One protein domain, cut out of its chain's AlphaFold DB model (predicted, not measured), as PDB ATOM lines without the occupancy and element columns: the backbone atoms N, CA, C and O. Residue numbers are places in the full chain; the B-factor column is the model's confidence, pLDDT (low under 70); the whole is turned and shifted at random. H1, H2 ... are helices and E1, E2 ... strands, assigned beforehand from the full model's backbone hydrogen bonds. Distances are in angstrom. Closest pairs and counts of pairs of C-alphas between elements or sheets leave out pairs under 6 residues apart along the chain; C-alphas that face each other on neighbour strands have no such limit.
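Overview. This is residues 519 to 567 and 587 to 672 of the 752 residues of the protein "SWIM-type domain-containing protein" of Cenarchaeum symbiosum (strain A) (UniProt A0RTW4). Three helices, H1, H4 and H5, stand as a triangle in an up-and-down bundle, each running against the one before it in the chain, and H4 also packs on one face of a small four-strand sheet. The short helix H2 packs on H4, while H3 is over the opposite face of the sheet, near E1 and E2. The printed part has 135 residues, with five named helices and four named strands that follow along the chain as H1 H2 E1 H3 E2 E3 E4 H4 H5; the sheet runs E1 E2 E3 E4, antiparallel throughout, and the class is mixed, helices and strands. It is compact, with a radius of gyration of the C-alphas of 14.8 A and spans of 47 by 42 by 32 A.

Along the chain. H1, residues 523 to 541, begins at C-alpha 523 (322.229, 228.320, 212.683) and is 26.9 A long. H2, residues 544 to 549, measures 8.7 A, E1, residues 555 to 557, 6.6 A, and H3, residues 560 to 567, 10.8 A. After the cut come E2, residues 590 to 593, and E3, residues 598 to 601, each 10.2 A, then E4, residues 612 to 614, 6.9 A. H4, residues 630 to 641, is 16.7 A long and begins at C-alpha 630 (320.791, 233.130, 240.305). H5, residues 646 to 672, is 38.6 A long and ends at C-alpha 672 (320.286, 209.339, 246.862).

Arrangement. H4 is the hub. It touches H1, whose residues 534 to 541 alone take part, at Leu 537 and Thr 633, closest C-alphas 6.1 A apart, a shallow tilt of 14 degrees, opposite ways. H4 and H5 form a helical hairpin, closest C-alphas Cys 640 and Arg 652, 5.3 A. H5, with residues 653 to 664 alone, touches H1, closest C-alphas Ile 533 and Thr 657, 6.1 A. H2 touches H4, closest C-alphas Gly 548 and Ser 630, 3.8 A. H4 is on the sheet at a height of 8.8 A, over E2 and E3; H3 is on the opposite face, at 9.4 A. H5 only grazes the sheet with residues 656 to 663. E2, E3 and E4 make a meander, each strand the antiparallel neighbour of the one before. Within hydrogen-bond range are N 557 and O 591, 3.0 A, between E1 and E2, N 592 and O 599, 2.9 A, between E2 and E3, and N 600 and O 613, 2.9 A, between E3 and E4. In H1, H2, H3, H4 and H5 every O i to N i+4 pair is within range.

Size, cuts and confidence. The C-alphas farthest apart, those of Asp 520 and Lys 622, are 48.0 A apart. Residues 568 to 586 are not printed, and C-alphas 567 and 587 are 23.7 A apart across the cut. The link from E4 to H4 is long, 15 residues. The mean pLDDT of the printed part is 74.7; residues 552 to 567, 587 to 589, 604 to 610, 617 to 626 and 668 to 672 are under 70.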
ATOM      1  N   LEU A 519     328.254 232.009 208.388       74.88
ATOM      2  CA  LEU A 519     327.280 231.676 207.338       74.88
ATOM      3  C   LEU A 519     327.314 230.203 206.910       74.88
ATOM      4  O   LEU A 519     326.285 229.636 206.569       74.88
ATOM      5  N   ASP A 520     328.487 229.569 206.953       77.31
ATOM      6  CA  ASP A 520     328.697 228.172 206.557       77.31
ATOM      7  C   ASP A 520     328.248 227.159 207.626       77.31
ATOM      8  O   ASP A 520     328.356 225.945 207.434       77.31
ATOM      9  N   VAL A 521     327.739 227.637 208.764       79.50
ATOM     10  CA  VAL A 521     327.290 226.806 209.879       79.50
ATOM     11  C   VAL A 521     325.774 226.896 210.011       79.50
ATOM     12  O   VAL A 521     325.209 227.979 210.121       79.50
ATOM     13  N   ASN A 522     325.109 225.738 210.087       80.56
ATOM     14  CA  ASN A 522     323.665 225.669 210.308       80.56
ATOM     15  C   ASN A 522     323.286 226.346 211.642       80.56
ATOM     16  O   ASN A 522     323.577 225.828 212.727       80.56
ATOM     17  N   PHE A 523     322.626 227.502 211.541       83.25
ATOM     18  CA  PHE A 523     322.229 228.320 212.683       83.25
ATOM     19  C   PHE A 523     321.263 227.596 213.625       83.25
ATOM     20  O   PHE A 523     321.461 227.645 214.835       83.25
ATOM     21  N   GLU A 524     320.256 226.900 213.099       81.50
ATOM     22  CA  GLU A 524     319.249 226.208 213.912       81.50
ATOM     23  C   GLU A 524     319.891 225.128 214.792       81.50
ATOM     24  O   GLU A 524     319.655 225.077 215.997       81.50
ATOM     25  N   SER A 525     320.808 224.333 214.231       81.94
ATOM     26  CA  SER A 525     321.572 223.333 214.992       81.94
ATOM     27  C   SER A 525     322.381 223.956 216.132       81.94
ATOM     28  O   SER A 525     322.541 223.357 217.198       81.94
ATOM     29  N   VAL A 526     322.925 225.151 215.910       85.06
ATOM     30  CA  VAL A 526     323.687 225.894 216.916       85.06
ATOM     31  C   VAL A 526     322.774 226.474 217.989       85.06
ATOM     32  O   VAL A 526     323.055 226.313 219.177       85.06
ATOM     33  N   SER A 527     321.679 227.110 217.576       88.75
ATOM     34  CA  SER A 527     320.691 227.689 218.480       88.75
ATOM     35  C   SER A 527     320.079 226.621 219.382       88.75
ATOM     36  O   SER A 527     319.985 226.835 220.586       88.75
ATOM     37  N   ASN A 528     319.794 225.427 218.849       86.12
ATOM     38  CA  ASN A 528     319.283 224.296 219.625       86.12
ATOM     39  C   ASN A 528     320.251 223.859 220.733       86.12
ATOM     40  O   ASN A 528     319.833 223.687 221.871       86.12
ATOM     41  N   LYS A 529     321.562 223.787 220.462       88.00
ATOM     42  CA  LYS A 529     322.557 223.469 221.508       88.00
ATOM     43  C   LYS A 529     322.593 224.514 222.616       88.00
ATOM     44  O   LYS A 529     322.797 224.186 223.782       88.00
ATOM     45  N   TYR A 530     322.442 225.786 222.256       92.19
ATOM     46  CA  TYR A 530     322.378 226.851 223.247       92.19
ATOM     47  C   TYR A 530     321.062 226.802 224.034       92.19
ATOM     48  O   TYR A 530     321.075 226.920 225.258       92.19
ATOM     49  N   PHE A 531     319.939 226.557 223.356       91.19
ATOM     50  CA  PHE A 531     318.641 226.321 223.979       91.19
ATOM     51  C   PHE A 531     318.680 225.152 224.973       91.19
ATOM     52  O   PHE A 531     318.126 225.284 226.065       91.19
ATOM     53  N   ASP A 532     319.385 224.060 224.662       87.88
ATOM     54  CA  ASP A 532     319.575 222.925 225.572       87.88
ATOM     55  C   ASP A 532     320.290 223.346 226.864       87.88
ATOM     56  O   ASP A 532     319.863 222.976 227.958       87.88
ATOM     57  N   ILE A 533     321.328 224.188 226.768       90.62
ATOM     58  CA  ILE A 533     322.020 224.736 227.947       90.62
ATOM     59  C   ILE A 533     321.090 225.628 228.760       90.62
ATOM     60  O   ILE A 533     321.003 225.468 229.973       90.62
ATOM     61  N   VAL A 534     320.388 226.563 228.118       91.19
ATOM     62  CA  VAL A 534     319.446 227.458 228.806       91.19
ATOM     63  C   VAL A 534     318.339 226.647 229.495       91.19
ATOM     64  O   VAL A 534     318.005 226.920 230.647       91.19
ATOM     65  N   SER A 535     317.824 225.606 228.839       87.94
ATOM     66  CA  SER A 535     316.848 224.672 229.409       87.94
ATOM     67  C   SER A 535     317.416 223.890 230.594       87.94
ATOM     68  O   SER A 535     316.729 223.709 231.597       87.94
ATOM     69  N   MET A 536     318.671 223.440 230.513       86.50
ATOM     70  CA  MET A 536     319.348 222.732 231.600       86.50
ATOM     71  C   MET A 536     319.582 223.652 232.800       86.50
ATOM     72  O   MET A 536     319.281 223.273 233.929       86.50
ATOM     73  N   LEU A 537     320.022 224.889 232.559       89.56
ATOM     74  CA  LEU A 537     320.133 225.913 233.591       89.56
ATOM     75  C   LEU A 537     318.791 226.132 234.282       89.56
ATOM     76  O   LEU A 537     318.746 226.149 235.507       89.56
ATOM     77  N   ALA A 538     317.701 226.240 233.523       87.56
ATOM     78  CA  ALA A 538     316.369 226.423 234.084       87.56
ATOM     79  C   ALA A 538     315.934 225.252 234.972       87.56
ATOM     80  O   ALA A 538     315.464 225.478 236.080       87.56
ATOM     81  N   LYS A 539     316.175 224.009 234.533       83.56
ATOM     82  CA  LYS A 539     315.918 222.800 235.335       83.56
ATOM     83  C   LYS A 539     316.757 222.732 236.611       83.56
ATOM     84  O   LYS A 539     316.321 222.134 237.582       83.56
ATOM     85  N   LEU A 540     317.972 223.277 236.586       82.62
ATOM     86  CA  LEU A 540     318.914 223.200 237.701       82.62
ATOM     87  C   LEU A 540     318.841 224.404 238.646       82.62
ATOM     88  O   LEU A 540     319.527 224.371 239.658       82.62
ATOM     89  N   SER A 541     318.097 225.469 238.333       80.69
ATOM     90  CA  SER A 541     318.033 226.684 239.169       80.69
ATOM     91  C   SER A 541     316.657 227.018 239.733       80.69
ATOM     92  O   SER A 541     316.560 227.977 240.493       80.69
ATOM     93  N   ASP A 542     315.611 226.258 239.409       77.19
ATOM     94  CA  ASP A 542     314.252 226.480 239.918       77.19
ATOM     95  C   ASP A 542     313.839 227.974 239.837       77.19
ATOM     96  O   ASP A 542     313.988 228.624 238.795       77.19
ATOM     97  N   ASP A 543     313.374 228.556 240.948       78.81
ATOM     98  CA  ASP A 543     312.956 229.960 241.052       78.81
ATOM     99  C   ASP A 543     314.097 230.969 240.806       78.81
ATOM    100  O   ASP A 543     313.859 232.114 240.399       78.81
ATOM    101  N   ASP A 544     315.353 230.568 241.022       83.12
ATOM    102  CA  ASP A 544     316.523 231.423 240.809       83.12
ATOM    103  C   ASP A 544     316.812 231.655 239.314       83.12
ATOM    104  O   ASP A 544     317.535 232.601 238.983       83.12
ATOM    105  N   PHE A 545     316.227 230.868 238.399       87.88
ATOM    106  CA  PHE A 545     316.468 231.014 236.960       87.88
ATOM    107  C   PHE A 545     316.089 232.402 236.438       87.88
ATOM    108  O   PHE A 545     316.907 233.095 235.825       87.88
ATOM    109  N   LYS A 546     314.843 232.832 236.694       82.75
ATOM    110  CA  LYS A 546     314.316 234.105 236.171       82.75
ATOM    111  C   LYS A 546     315.095 235.291 236.731       82.75
ATOM    112  O   LYS A 546     315.351 236.256 236.015       82.75
ATOM    113  N   ILE A 547     315.502 235.197 237.999       83.12
ATOM    114  CA  ILE A 547     316.352 236.198 238.645       83.12
ATOM    115  C   ILE A 547     317.720 236.216 237.959       83.12
ATOM    116  O   ILE A 547     318.159 237.275 237.524       83.12
ATOM    117  N   GLY A 548     318.360 235.054 237.795       84.00
ATOM    118  CA  GLY A 548     319.687 234.930 237.193       84.00
ATOM    119  C   GLY A 548     319.766 235.471 235.768       84.00
ATOM    120  O   GLY A 548     320.682 236.227 235.444       84.00
ATOM    121  N   MET A 549     318.772 235.174 234.931       85.19
ATOM    122  CA  MET A 549     318.715 235.686 233.556       85.19
ATOM    123  C   MET A 549     318.506 237.206 233.471       85.19
ATOM    124  O   MET A 549     318.841 237.813 232.452       85.19
ATOM    125  N   GLY A 550     317.994 237.824 234.540       74.62
ATOM    126  CA  GLY A 550     317.822 239.271 234.670       74.62
ATOM    127  C   GLY A 550     318.966 240.006 235.377       74.62
ATOM    128  O   GLY A 550     318.899 241.230 235.476       74.62
ATOM    129  N   LEU A 551     319.990 239.306 235.888       77.44
ATOM    130  CA  LEU A 551     321.132 239.941 236.554       77.44
ATOM    131  C   LEU A 551     322.100 240.556 235.535       77.44
ATOM    132  O   LEU A 551     322.548 239.886 234.605       77.44
ATOM    133  N   ASP A 552     322.485 241.809 235.770       64.50
ATOM    134  CA  ASP A 552     323.556 242.468 235.023       64.50
ATOM    135  C   ASP A 552     324.929 242.007 235.546       64.50
ATOM    136  O   ASP A 552     325.269 242.181 236.722       64.50
ATOM    137  N   THR A 553     325.745 241.427 234.668       62.91
ATOM    138  CA  THR A 553     327.123 241.009 234.966       62.91
ATOM    139  C   THR A 553     328.094 242.173 234.789       62.91
ATOM    140  O   THR A 553     328.082 242.843 233.759       62.91
ATOM    141  N   SER A 554     328.971 242.409 235.772       53.50
ATOM    142  CA  SER A 554     329.808 243.619 235.780       53.50
ATOM    143  C   SER A 554     331.125 243.504 235.002       53.50
ATOM    144  O   SER A 554     331.590 244.529 234.508       53.50
ATOM    145  N   THR A 555     331.756 242.317 234.909       58.09
ATOM    146  CA  THR A 555     332.974 242.022 234.099       58.09
ATOM    147  C   THR A 555     333.453 240.565 234.290       58.09
ATOM    148  O   THR A 555     333.212 239.971 235.343       58.09
ATOM    149  N   MET A 556     334.149 239.993 233.290       57.66
ATOM    150  CA  MET A 556     334.890 238.716 233.389       57.66
ATOM    151  C   MET A 556     336.378 238.979 233.640       57.66
ATOM    152  O   MET A 556     336.977 239.813 232.962       57.66
ATOM    153  N   HIS A 557     336.989 238.246 234.571       56.50
ATOM    154  CA  HIS A 557     338.411 238.374 234.895       56.50
ATOM    155  C   HIS A 557     339.131 237.027 234.806       56.50
ATOM    156  O   HIS A 557     338.603 236.000 235.231       56.50
ATOM    157  N   SER A 558     340.360 237.053 234.283       50.91
ATOM    158  CA  SER A 558     341.228 235.879 234.142       50.91
ATOM    159  C   SER A 558     342.008 235.519 235.411       50.91
ATOM    160  O   SER A 558     342.627 234.465 235.449       50.91
ATOM    161  N   THR A 559     342.017 236.371 236.444       54.38
ATOM    162  CA  THR A 559     342.701 236.088 237.716       54.38
ATOM    163  C   THR A 559     341.938 236.657 238.913       54.38
ATOM    164  O   THR A 559     341.372 237.752 238.852       54.38
ATOM    165  N   HIS A 560     341.966 235.927 240.030       51.78
ATOM    166  CA  HIS A 560     341.358 236.322 241.304       51.78
ATOM    167  C   HIS A 560     341.937 237.642 241.866       51.78
ATOM    168  O   HIS A 560     341.198 238.467 242.406       51.78
ATOM    169  N   GLU A 561     343.237 237.903 241.669       48.38
ATOM    170  CA  GLU A 561     343.901 239.152 242.090       48.38
ATOM    171  C   GLU A 561     343.308 240.400 241.412       48.38
ATOM    172  O   GLU A 561     343.091 241.419 242.072       48.38
ATOM    173  N   ASN A 562     342.950 240.312 240.126       50.78
ATOM    174  CA  ASN A 562     342.317 241.415 239.392       50.78
ATOM    175  C   ASN A 562     340.894 241.713 239.915       50.78
ATOM    176  O   ASN A 562     340.453 242.868 239.950       50.78
ATOM    177  N   VAL A 563     340.182 240.687 240.394       49.19
ATOM    178  CA  VAL A 563     338.870 240.839 241.044       49.19
ATOM    179  C   VAL A 563     339.015 241.513 242.412       49.19
ATOM    180  O   VAL A 563     338.234 242.413 242.732       49.19
ATOM    181  N   GLN A 564     340.033 241.150 243.204       48.28
ATOM    182  CA  GLN A 564     340.307 241.754 244.517       48.28
ATOM    183  C   GLN A 564     340.778 243.217 244.426       48.28
ATOM    184  O   GLN A 564     340.295 244.075 245.174       48.28
ATOM    185  N   GLN A 565     341.660 243.537 243.473       48.84
ATOM    186  CA  GLN A 565     342.130 244.909 243.239       48.84
ATOM    187  C   GLN A 565     340.991 245.848 242.809       48.84
ATOM    188  O   GLN A 565     340.929 246.994 243.257       48.84
ATOM    189  N   SER A 566     340.031 245.355 242.018       43.12
ATOM    190  CA  SER A 566     338.856 246.136 241.596       43.12
ATOM    191  C   SER A 566     337.741 246.238 242.654       43.12
ATOM    192  O   SER A 566     336.849 247.078 242.525       43.12
ATOM    193  N   THR A 567     337.746 245.399 243.700       42.34
ATOM    194  CA  THR A 567     336.730 245.396 244.778       42.34
ATOM    195  C   THR A 567     337.162 246.142 246.041       42.34
ATOM    196  O   THR A 567     336.303 246.645 246.764       42.34
ATOM    197  N   GLY A 587     342.738 224.127 234.337       53.09
ATOM    198  CA  GLY A 587     342.683 225.370 233.557       53.09
ATOM    199  C   GLY A 587     342.390 226.615 234.407       53.09
ATOM    200  O   GLY A 587     341.747 226.525 235.449       53.09
ATOM    201  N   VAL A 588     342.860 227.782 233.947       55.75
ATOM    202  CA  VAL A 588     342.661 229.072 234.636       55.75
ATOM    203  C   VAL A 588     341.168 229.262 234.963       55.75
ATOM    204  O   VAL A 588     340.359 229.246 234.028       55.75
ATOM    205  N   PRO A 589     340.785 229.424 236.245       60.84
ATOM    206  CA  PRO A 589     339.396 229.630 236.630       60.84
ATOM    207  C   PRO A 589     338.843 230.910 236.011       60.84
ATOM    208  O   PRO A 589     339.527 231.935 235.945       60.84
ATOM    209  N   THR A 590     337.583 230.875 235.586       76.81
ATOM    210  CA  THR A 590     336.907 232.080 235.104       76.81
ATOM    211  C   THR A 590     336.153 232.734 236.251       76.81
ATOM    212  O   THR A 590     335.262 232.120 236.836       76.81
ATOM    213  N   HIS A 591     336.474 233.994 236.555       78.75
ATOM    214  CA  HIS A 591     335.804 234.746 237.613       78.75
ATOM    215  C   HIS A 591     334.808 235.756 237.038       78.75
ATOM    216  O   HIS A 591     335.160 236.575 236.182       78.75
ATOM    217  N   ILE A 592     333.573 235.727 237.542       79.88
ATOM    218  CA  ILE A 592     332.483 236.622 237.135       79.88
ATOM    219  C   ILE A 592     331.973 237.380 238.355       79.88
ATOM    220  O   ILE A 592     331.649 236.794 239.392       79.88
ATOM    221  N   LYS A 593     331.918 238.708 238.234       77.88
ATOM    222  CA  LYS A 593     331.557 239.604 239.333       77.88
ATOM    223  C   LYS A 593     330.121 240.105 239.213       77.88
ATOM    224  O   LYS A 593     329.732 240.682 238.191       77.88
ATOM    225  N   PHE A 594     329.397 239.998 240.319       79.38
ATOM    226  CA  PHE A 594     328.108 240.638 240.553       79.38
ATOM    227  C   PHE A 594     328.257 241.738 241.607       79.38
ATOM    228  O   PHE A 594     329.309 241.890 242.229       79.38
ATOM    229  N   LYS A 595     327.200 242.530 241.804       74.06
ATOM    230  CA  LYS A 595     327.201 243.618 242.792       74.06
ATOM    231  C   LYS A 595     327.487 243.113 244.213       74.06
ATOM    232  O   LYS A 595     328.286 243.727 244.913       74.06
ATOM    233  N   ASP A 596     326.880 241.983 244.579       75.06
ATOM    234  CA  ASP A 596     326.866 241.456 245.950       75.06
ATOM    235  C   ASP A 596     327.447 240.027 246.062       75.06
ATOM    236  O   ASP A 596     327.417 239.425 247.131       75.06
ATOM    237  N   ALA A 597     327.994 239.472 244.974       80.19
ATOM    238  CA  ALA A 597     328.567 238.125 244.945       80.19
ATOM    239  C   ALA A 597     329.683 237.998 243.900       80.19
ATOM    240  O   ALA A 597     329.776 238.792 242.959       80.19
ATOM    241  N   HIS A 598     330.509 236.962 244.037       82.31
ATOM    242  CA  HIS A 598     331.398 236.522 242.971       82.31
ATOM    243  C   HIS A 598     331.176 235.048 242.655       82.31
ATOM    244  O   HIS A 598     330.848 234.252 243.536       82.31
ATOM    245  N   VAL A 599     331.353 234.721 241.378       83.12
ATOM    246  CA  VAL A 599     331.287 233.363 240.853       83.12
ATOM    247  C   VAL A 599     332.647 232.977 240.300       83.12
ATOM    248  O   VAL A 599     333.289 233.760 239.601       83.12
ATOM    249  N   GLU A 600     333.062 231.759 240.603       83.75
ATOM    250  CA  GLU A 600     334.229 231.106 240.032       83.75
ATOM    251  C   GLU A 600     333.775 229.837 239.298       83.75
ATOM    252  O   GLU A 600     333.124 228.967 239.881       83.75
ATOM    253  N   LEU A 601     334.117 229.751 238.011       83.69
ATOM    254  CA  LEU A 601     333.922 228.571 237.172       83.69
ATOM    255  C   LEU A 601     335.277 227.865 237.030       83.69
ATOM    256  O   LEU A 601     336.211 228.429 236.450       83.69
ATOM    257  N   ARG A 602     335.401 226.662 237.601       78.69
ATOM    258  CA  ARG A 602     336.633 225.861 237.607       78.69
ATOM    259  C   ARG A 602     336.528 224.723 236.602       78.69
ATOM    260  O   ARG A 602     335.738 223.805 236.781       78.69
ATOM    261  N   HIS A 603     337.413 224.731 235.613       70.19
ATOM    262  CA  HIS A 603     337.467 223.699 234.581       70.19
ATOM    263  C   HIS A 603     338.538 222.654 234.945       70.19
ATOM    264  O   HIS A 603     339.684 222.746 234.494       70.19
ATOM    265  N   SER A 604     338.201 221.684 235.806       57.94
ATOM    266  CA  SER A 604     339.119 220.590 236.184       57.94
ATOM    267  C   SER A 604     338.728 219.269 235.518       57.94
ATOM    268  O   SER A 604     337.551 218.933 235.435       57.94
ATOM    269  N   SER A 605     339.718 218.500 235.061       51.06
ATOM    270  CA  SER A 605     339.520 217.203 234.398       51.06
ATOM    271  C   SER A 605     339.494 216.001 235.352       51.06
ATOM    272  O   SER A 605     339.435 214.873 234.874       51.06
ATOM    273  N   SER A 606     339.608 216.200 236.671       48.50
ATOM    274  CA  SER A 606     339.891 215.094 237.604       48.50
ATOM    275  C   SER A 606     339.146 215.111 238.944       48.50
ATOM    276  O   SER A 606     339.177 214.090 239.622       48.50
ATOM    277  N   ASN A 607     338.441 216.184 239.330       49.69
ATOM    278  CA  ASN A 607     337.573 216.178 240.520       49.69
ATOM    279  C   ASN A 607     336.369 217.128 240.355       49.69
ATOM    280  O   ASN A 607     336.474 218.338 240.558       49.69
ATOM    281  N   SER A 608     335.205 216.565 240.017       50.78
ATOM    282  CA  SER A 608     333.976 217.281 239.621       50.78
ATOM    283  C   SER A 608     333.161 217.890 240.775       50.78
ATOM    284  O   SER A 608     332.131 218.521 240.549       50.78
ATOM    285  N   GLN A 609     333.596 217.748 242.032       52.09
ATOM    286  CA  GLN A 609     332.819 218.235 243.182       52.09
ATOM    287  C   GLN A 609     332.826 219.767 243.350       52.09
ATOM    288  O   GLN A 609     332.006 220.268 244.116       52.09
ATOM    289  N   ASN A 610     333.687 220.499 242.623       61.78
ATOM    290  CA  ASN A 610     333.928 221.941 242.797       61.78
ATOM    291  C   ASN A 610     333.975 222.746 241.473       61.78
ATOM    292  O   ASN A 610     334.685 223.750 241.404       61.78
ATOM    293  N   CYS A 611     333.267 222.332 240.412       71.25
ATOM    294  CA  CYS A 611     333.293 223.051 239.121       71.25
ATOM    295  C   CYS A 611     332.630 224.440 239.188       71.25
ATOM    296  O   CYS A 611     333.033 225.363 238.481       71.25
ATOM    297  N   PHE A 612     331.655 224.614 240.081       80.69
ATOM    298  CA  PHE A 612     330.909 225.857 240.249       80.69
ATOM    299  C   PHE A 612     331.014 226.345 241.691       80.69
ATOM    300  O   PHE A 612     330.641 225.629 242.620       80.69
ATOM    301  N   HIS A 613     331.500 227.570 241.888       80.50
ATOM    302  CA  HIS A 613     331.553 228.200 243.202       80.50
ATOM    303  C   HIS A 613     330.932 229.596 243.164       80.50
ATOM    304  O   HIS A 613     331.176 230.375 242.244       80.50
ATOM    305  N   CYS A 614     330.125 229.918 244.174       82.56
ATOM    306  CA  CYS A 614     329.504 231.226 244.332       82.56
ATOM    307  C   CYS A 614     329.475 231.632 245.805       82.56
ATOM    308  O   CYS A 614     329.094 230.837 246.661       82.56
ATOM    309  N   THR A 615     329.783 232.896 246.093       82.19
ATOM    310  CA  THR A 615     329.856 233.419 247.470       82.19
ATOM    311  C   THR A 615     328.572 234.026 247.997       82.19
ATOM    312  O   THR A 615     328.598 234.818 248.929       82.19
ATOM    313  N   CYS A 616     327.437 233.713 247.380       79.44
ATOM    314  CA  CYS A 616     326.142 234.132 247.909       79.44
ATOM    315  C   CYS A 616     325.619 233.190 249.003       79.44
ATOM    316  O   CYS A 616     324.457 233.308 249.379       79.44
ATOM    317  N   ASP A 617     326.427 232.212 249.429       65.88
ATOM    318  CA  ASP A 617     326.181 231.222 250.486       65.88
ATOM    319  C   ASP A 617     324.902 230.374 250.367       65.88
ATOM    320  O   ASP A 617     324.734 229.432 251.135       65.88
ATOM    321  N   LYS A 618     324.052 230.586 249.351       68.12
ATOM    322  CA  LYS A 618     322.895 229.724 249.035       68.12
ATOM    323  C   LYS A 618     323.287 228.254 248.886       68.12
ATOM    324  O   LYS A 618     322.528 227.375 249.257       68.12
ATOM    325  N   TRP A 619     324.499 227.988 248.409       56.62
ATOM    326  CA  TRP A 619     325.036 226.634 248.252       56.62
ATOM    327  C   TRP A 619     325.359 225.932 249.587       56.62
ATOM    328  O   TRP A 619     325.539 224.719 249.620       56.62
ATOM    329  N   SER A 620     325.451 226.689 250.689       51.22
ATOM    330  CA  SER A 620     325.706 226.174 252.043       51.22
ATOM    331  C   SER A 620     324.426 225.863 252.829       51.22
ATOM    332  O   SER A 620     324.492 225.197 253.866       51.22
ATOM    333  N   ASP A 621     323.266 226.304 252.332       55.12
ATOM    334  CA  ASP A 621     321.970 226.011 252.927       55.12
ATOM    335  C   ASP A 621     321.566 224.564 252.619       55.12
ATOM    336  O   ASP A 621     321.513 224.143 251.460       55.12
ATOM    337  N   LYS A 622     321.243 223.799 253.670       50.31
ATOM    338  CA  LYS A 622     320.898 222.378 253.558       50.31
ATOM    339  C   LYS A 622     319.679 222.087 252.693       50.31
ATOM    340  O   LYS A 622     319.501 220.960 252.245       50.31
ATOM    341  N   THR A 623     318.862 223.106 252.466       50.69
ATOM    342  CA  THR A 623     317.659 223.047 251.636       50.69
ATOM    343  C   THR A 623     317.937 223.277 250.144       50.69
ATOM    344  O   THR A 623     317.106 222.912 249.320       50.69
ATOM    345  N   HIS A 624     319.115 223.811 249.786       52.59
ATOM    346  CA  HIS A 624     319.471 224.257 248.431       52.59
ATOM    347  C   HIS A 624     320.710 223.549 247.852       52.59
ATOM    348  O   HIS A 624     321.239 223.976 246.826       52.59
ATOM    349  N   TYR A 625     321.171 222.445 248.457       55.22
ATOM    350  CA  TYR A 625     322.357 221.681 248.022       55.22
ATOM    351  C   TYR A 625     322.322 221.166 246.568       55.22
ATOM    352  O   TYR A 625     323.298 220.568 246.108       55.22
ATOM    353  N   HIS A 626     321.215 221.365 245.853       62.91
ATOM    354  CA  HIS A 626     320.911 220.736 244.571       62.91
ATOM    355  C   HIS A 626     320.601 221.733 243.446       62.91
ATOM    356  O   HIS A 626     320.441 221.303 242.306       62.91
ATOM    357  N   ALA A 627     320.559 223.037 243.745       74.12
ATOM    358  CA  ALA A 627     320.175 224.065 242.783       74.12
ATOM    359  C   ALA A 627     321.297 225.088 242.533       74.12
ATOM    360  O   ALA A 627     322.057 225.472 243.428       74.12
ATOM    361  N   LEU A 628     321.401 225.545 241.288       84.12
ATOM    362  CA  LEU A 628     322.208 226.689 240.890       84.12
ATOM    363  C   LEU A 628     321.519 227.963 241.389       84.12
ATOM    364  O   LEU A 628     320.357 228.217 241.087       84.12
ATOM    365  N   CYS A 629     322.249 228.797 242.125       86.19
ATOM    366  CA  CYS A 629     321.737 230.111 242.491       86.19
ATOM    367  C   CYS A 629     321.689 231.043 241.270       86.19
ATOM    368  O   CYS A 629     322.389 230.837 240.275       86.19
ATOM    369  N   SER A 630     320.944 232.141 241.382       87.75
ATOM    370  CA  SER A 630     320.791 233.130 240.305       87.75
ATOM    371  C   SER A 630     322.125 233.669 239.769       87.75
ATOM    372  O   SER A 630     322.267 233.872 238.562       87.75
ATOM    373  N   HIS A 631     323.139 233.832 240.625       87.44
ATOM    374  CA  HIS A 631     324.486 234.229 240.201       87.44
ATOM    375  C   HIS A 631     325.172 233.169 239.331       87.44
ATOM    376  O   HIS A 631     325.775 233.526 238.324       87.44
ATOM    377  N   LEU A 632     325.078 231.880 239.688       87.62
ATOM    378  CA  LEU A 632     325.654 230.784 238.900       87.62
ATOM    379  C   LEU A 632     324.947 230.654 237.551       87.62
ATOM    380  O   LEU A 632     325.617 230.589 236.524       87.62
ATOM    381  N   THR A 633     323.615 230.709 237.541       89.12
ATOM    382  CA  THR A 633     322.823 230.703 236.305       89.12
ATOM    383  C   THR A 633     323.242 231.836 235.373       89.12
ATOM    384  O   THR A 633     323.532 231.606 234.198       89.12
ATOM    385  N   SER A 634     323.340 233.057 235.905       88.25
ATOM    386  CA  SER A 634     323.773 234.229 235.144       88.25
ATOM    387  C   SER A 634     325.214 234.095 234.641       88.25
ATOM    388  O   SER A 634     325.496 234.362 233.475       88.25
ATOM    389  N   ALA A 635     326.125 233.630 235.499       87.62
ATOM    390  CA  ALA A 635     327.541 233.471 235.192       87.62
ATOM    391  C   ALA A 635     327.789 232.434 234.092       87.62
ATOM    392  O   ALA A 635     328.536 232.715 233.157       87.62
ATOM    393  N   ILE A 636     327.147 231.266 234.169       90.00
ATOM    394  CA  ILE A 636     327.276 230.209 233.158       90.00
ATOM    395  C   ILE A 636     326.695 230.687 231.827       90.00
ATOM    396  O   ILE A 636     327.355 230.577 230.792       90.00
ATOM    397  N   ASN A 637     325.506 231.298 231.852       89.81
ATOM    398  CA  ASN A 637     324.902 231.875 230.656       89.81
ATOM    399  C   ASN A 637     325.828 232.918 230.010       89.81
ATOM    400  O   ASN A 637     326.137 232.830 228.823       89.81
ATOM    401  N   HIS A 638     326.337 233.864 230.806       87.19
ATOM    402  CA  HIS A 638     327.271 234.891 230.351       87.19
ATOM    403  C   HIS A 638     328.576 234.294 229.812       87.19
ATOM    404  O   HIS A 638     329.085 234.755 228.796       87.19
ATOM    405  N   TYR A 639     329.132 233.262 230.450       87.69
ATOM    406  CA  TYR A 639     330.335 232.585 229.968       87.69
ATOM    407  C   TYR A 639     330.133 232.017 228.558       87.69
ATOM    408  O   TYR A 639     330.950 232.286 227.671       87.69
ATOM    409  N   CYS A 640     329.014 231.318 228.336       87.75
ATOM    410  CA  CYS A 640     328.664 230.715 227.051       87.75
ATOM    411  C   CYS A 640     328.549 231.737 225.914       87.75
ATOM    412  O   CYS A 640     328.988 231.439 224.807       87.75
ATOM    413  N   VAL A 641     327.983 232.920 226.178       85.56
ATOM    414  CA  VAL A 641     327.631 233.901 225.127       85.56
ATOM    415  C   VAL A 641     328.455 235.183 225.157       85.56
ATOM    416  O   VAL A 641     328.198 236.107 224.390       85.56
ATOM    417  N   SER A 642     329.435 235.274 226.055       81.25
ATOM    418  CA  SER A 642     330.304 236.449 226.136       81.25
ATOM    419  C   SER A 642     331.021 236.689 224.799       81.25
ATOM    420  O   SER A 642     331.443 235.716 224.166       81.25
ATOM    421  N   PRO A 643     331.190 237.960 224.373       74.88
ATOM    422  CA  PRO A 643     331.671 238.291 223.033       74.88
ATOM    423  C   PRO A 643     332.988 237.585 222.691       74.88
ATOM    424  O   PRO A 643     334.043 237.878 223.257       74.88
ATOM    425  N   ALA A 644     332.911 236.631 221.767       77.12
ATOM    426  CA  ALA A 644     334.020 235.843 221.250       77.12
ATOM    427  C   ALA A 644     333.653 235.305 219.857       77.12
ATOM    428  O   ALA A 644     332.489 235.300 219.467       77.12
ATOM    429  N   GLY A 645     334.638 234.826 219.094       80.69
ATOM    430  CA  GLY A 645     334.347 234.128 217.838       80.69
ATOM    431  C   GLY A 645     333.573 232.825 218.082       80.69
ATOM    432  O   GLY A 645     333.762 232.169 219.108       80.69
ATOM    433  N   TRP A 646     332.753 232.409 217.111       84.56
ATOM    434  CA  TRP A 646     331.912 231.205 217.201       84.56
ATOM    435  C   TRP A 646     332.641 229.947 217.686       84.56
ATOM    436  O   TRP A 646     332.097 229.196 218.489       84.56
ATOM    437  N   GLN A 647     333.878 229.705 217.240       85.19
ATOM    438  CA  GLN A 647     334.638 228.522 217.666       85.19
ATOM    439  C   GLN A 647     334.806 228.452 219.187       85.19
ATOM    440  O   GLN A 647     334.690 227.378 219.778       85.19
ATOM    441  N   GLU A 648     335.038 229.601 219.815       85.75
ATOM    442  CA  GLU A 648     335.198 229.705 221.258       85.75
ATOM    443  C   GLU A 648     333.841 229.598 221.966       85.75
ATOM    444  O   GLU A 648     333.721 228.820 222.908       85.75
ATOM    445  N   ILE A 649     332.792 230.265 221.465       86.12
ATOM    446  CA  ILE A 649     331.413 230.115 221.977       86.12
ATOM    447  C   ILE A 649     330.982 228.643 221.958       86.12
ATOM    448  O   ILE A 649     330.568 228.094 222.976       86.12
ATOM    449  N   ASN A 650     331.156 227.954 220.830       86.94
ATOM    450  CA  ASN A 650     330.816 226.540 220.671       86.94
ATOM    451  C   ASN A 650     331.601 225.641 221.638       86.94
ATOM    452  O   ASN A 650     331.056 224.686 222.191       86.94
ATOM    453  N   LYS A 651     332.889 225.935 221.852       88.25
ATOM    454  CA  LYS A 651     333.721 225.213 222.822       88.25
ATOM    455  C   LYS A 651     333.197 225.407 224.246       88.25
ATOM    456  O   LYS A 651     333.104 224.425 224.980       88.25
ATOM    457  N   ARG A 652     332.831 226.636 224.618       87.75
ATOM    458  CA  ARG A 652     332.276 226.969 225.938       87.75
ATOM    459  C   ARG A 652     330.921 226.318 226.170       87.75
ATOM    460  O   ARG A 652     330.744 225.706 227.214       87.75
ATOM    461  N   ILE A 653     330.028 226.371 225.180       88.44
ATOM    462  CA  ILE A 653     328.737 225.669 225.180       88.44
ATOM    463  C   ILE A 653     328.969 224.182 225.479       88.44
ATOM    464  O   ILE A 653     328.506 223.690 226.499       88.44
ATOM    465  N   LYS A 654     329.790 223.486 224.680       86.81
ATOM    466  CA  LYS A 654     330.074 222.052 224.890       86.81
ATOM    467  C   LYS A 654     330.673 221.744 226.262       86.81
ATOM    468  O   LYS A 654     330.331 220.729 226.865       86.81
ATOM    469  N   LEU A 655     331.591 222.587 226.731       86.38
ATOM    470  CA  LEU A 655     332.222 222.421 228.036       86.38
ATOM    471  C   LEU A 655     331.195 222.558 229.166       86.38
ATOM    472  O   LEU A 655     331.144 221.696 230.036       86.38
ATOM    473  N   MET A 656     330.364 223.601 229.122       88.25
ATOM    474  CA  MET A 656     329.330 223.848 230.126       88.25
ATOM    475  C   MET A 656     328.230 222.798 230.098       88.25
ATOM    476  O   MET A 656     327.785 222.400 231.165       88.25
ATOM    477  N   THR A 657     327.836 222.291 228.926       86.81
ATOM    478  CA  THR A 657     326.909 221.153 228.837       86.81
ATOM    479  C   THR A 657     327.437 219.970 229.645       86.81
ATOM    480  O   THR A 657     326.754 219.502 230.548       86.81
ATOM    481  N   ARG A 658     328.690 219.558 229.407       85.38
ATOM    482  CA  ARG A 658     329.305 218.446 230.142       85.38
ATOM    483  C   ARG A 658     329.401 218.725 231.646       85.38
ATOM    484  O   ARG A 658     329.097 217.855 232.450       85.38
ATOM    485  N   GLU A 659     329.832 219.925 232.041       84.88
ATOM    486  CA  GLU A 659     329.965 220.270 233.465       84.88
ATOM    487  C   GLU A 659     328.607 220.340 234.186       84.88
ATOM    488  O   GLU A 659     328.513 219.960 235.354       84.88
ATOM    489  N   LEU A 660     327.544 220.778 233.505       85.25
ATOM    490  CA  LEU A 660     326.185 220.777 234.044       85.25
ATOM    491  C   LEU A 660     325.598 219.359 234.140       85.25
ATOM    492  O   LEU A 660     324.946 219.052 235.137       85.25
ATOM    493  N   GLU A 661     325.864 218.485 233.166       82.50
ATOM    494  CA  GLU A 661     325.494 217.060 233.222       82.50
ATOM    495  C   GLU A 661     326.189 216.351 234.394       82.50
ATOM    496  O   GLU A 661     325.547 215.658 235.186       82.50
ATOM    497  N   GLU A 662     327.494 216.574 234.575       78.88
ATOM    498  CA  GLU A 662     328.241 216.047 235.721       78.88
ATOM    499  C   GLU A 662     327.713 216.601 237.051       78.88
ATOM    500  O   GLU A 662     327.554 215.854 238.021       78.88
ATOM    501  N   PHE A 663     327.402 217.900 237.110       77.81
ATOM    502  CA  PHE A 663     326.782 218.521 238.279       77.81
ATOM    503  C   PHE A 663     325.431 217.877 238.607       77.81
ATOM    504  O   PHE A 663     325.165 217.559 239.767       77.81
ATOM    505  N   GLN A 664     324.606 217.615 237.595       77.00
ATOM    506  CA  GLN A 664     323.325 216.942 237.759       77.00
ATOM    507  C   GLN A 664     323.488 215.517 238.308       77.00
ATOM    508  O   GLN A 664     322.795 215.144 239.257       77.00
ATOM    509  N   MET A 665     324.433 214.740 237.771       73.06
ATOM    510  CA  MET A 665     324.736 213.388 238.256       73.06
ATOM    511  C   MET A 665     325.247 213.392 239.702       73.06
ATOM    512  O   MET A 665     324.803 212.593 240.530       73.06
ATOM    513  N   ASN A 666     326.129 214.335 240.040       72.12
ATOM    514  CA  ASN A 666     326.629 214.511 241.401       72.12
ATOM    515  C   ASN A 666     325.507 214.890 242.377       72.12
ATOM    516  O   ASN A 666     325.459 214.372 243.497       72.12
ATOM    517  N   ASN A 667     324.584 215.764 241.965       71.50
ATOM    518  CA  ASN A 667     323.415 216.104 242.771       71.50
ATOM    519  C   ASN A 667     322.534 214.881 243.001       71.50
ATOM    520  O   ASN A 667     322.192 214.607 244.148       71.50
ATOM    521  N   LEU A 668     322.257 214.092 241.960       68.62
ATOM    522  CA  LEU A 668     321.481 212.860 242.087       68.62
ATOM    523  C   LEU A 668     322.123 211.873 243.077       68.62
ATOM    524  O   LEU A 668     321.429 211.298 243.918       68.62
ATOM    525  N   GLN A 669     323.449 211.712 243.038       67.81
ATOM    526  CA  GLN A 669     324.173 210.855 243.979       67.81
ATOM    527  C   GLN A 669     324.057 211.366 245.424       67.81
ATOM    528  O   GLN A 669     323.760 210.586 246.331       67.81
ATOM    529  N   ARG A 670     324.248 212.674 245.646       66.94
ATOM    530  CA  ARG A 670     324.101 213.300 246.973       66.94
ATOM    531  C   ARG A 670     322.677 213.163 247.504       66.94
ATOM    532  O   ARG A 670     322.502 212.854 248.677       66.94
ATOM    533  N   MET A 671     321.673 213.335 246.647       66.44
ATOM    534  CA  MET A 671     320.261 213.168 247.002       66.44
ATOM    535  C   MET A 671     319.949 211.725 247.376       66.44
ATOM    536  O   MET A 671     319.341 211.472 248.410       66.44
ATOM    537  N   THR A 672     320.431 210.772 246.578       65.31
ATOM    538  CA  THR A 672     320.286 209.339 246.862       65.31
ATOM    539  C   THR A 672     320.920 208.983 248.206       65.31
ATOM    540  O   THR A 672     320.321 208.250 248.990       65.31
TER     541      THR A 672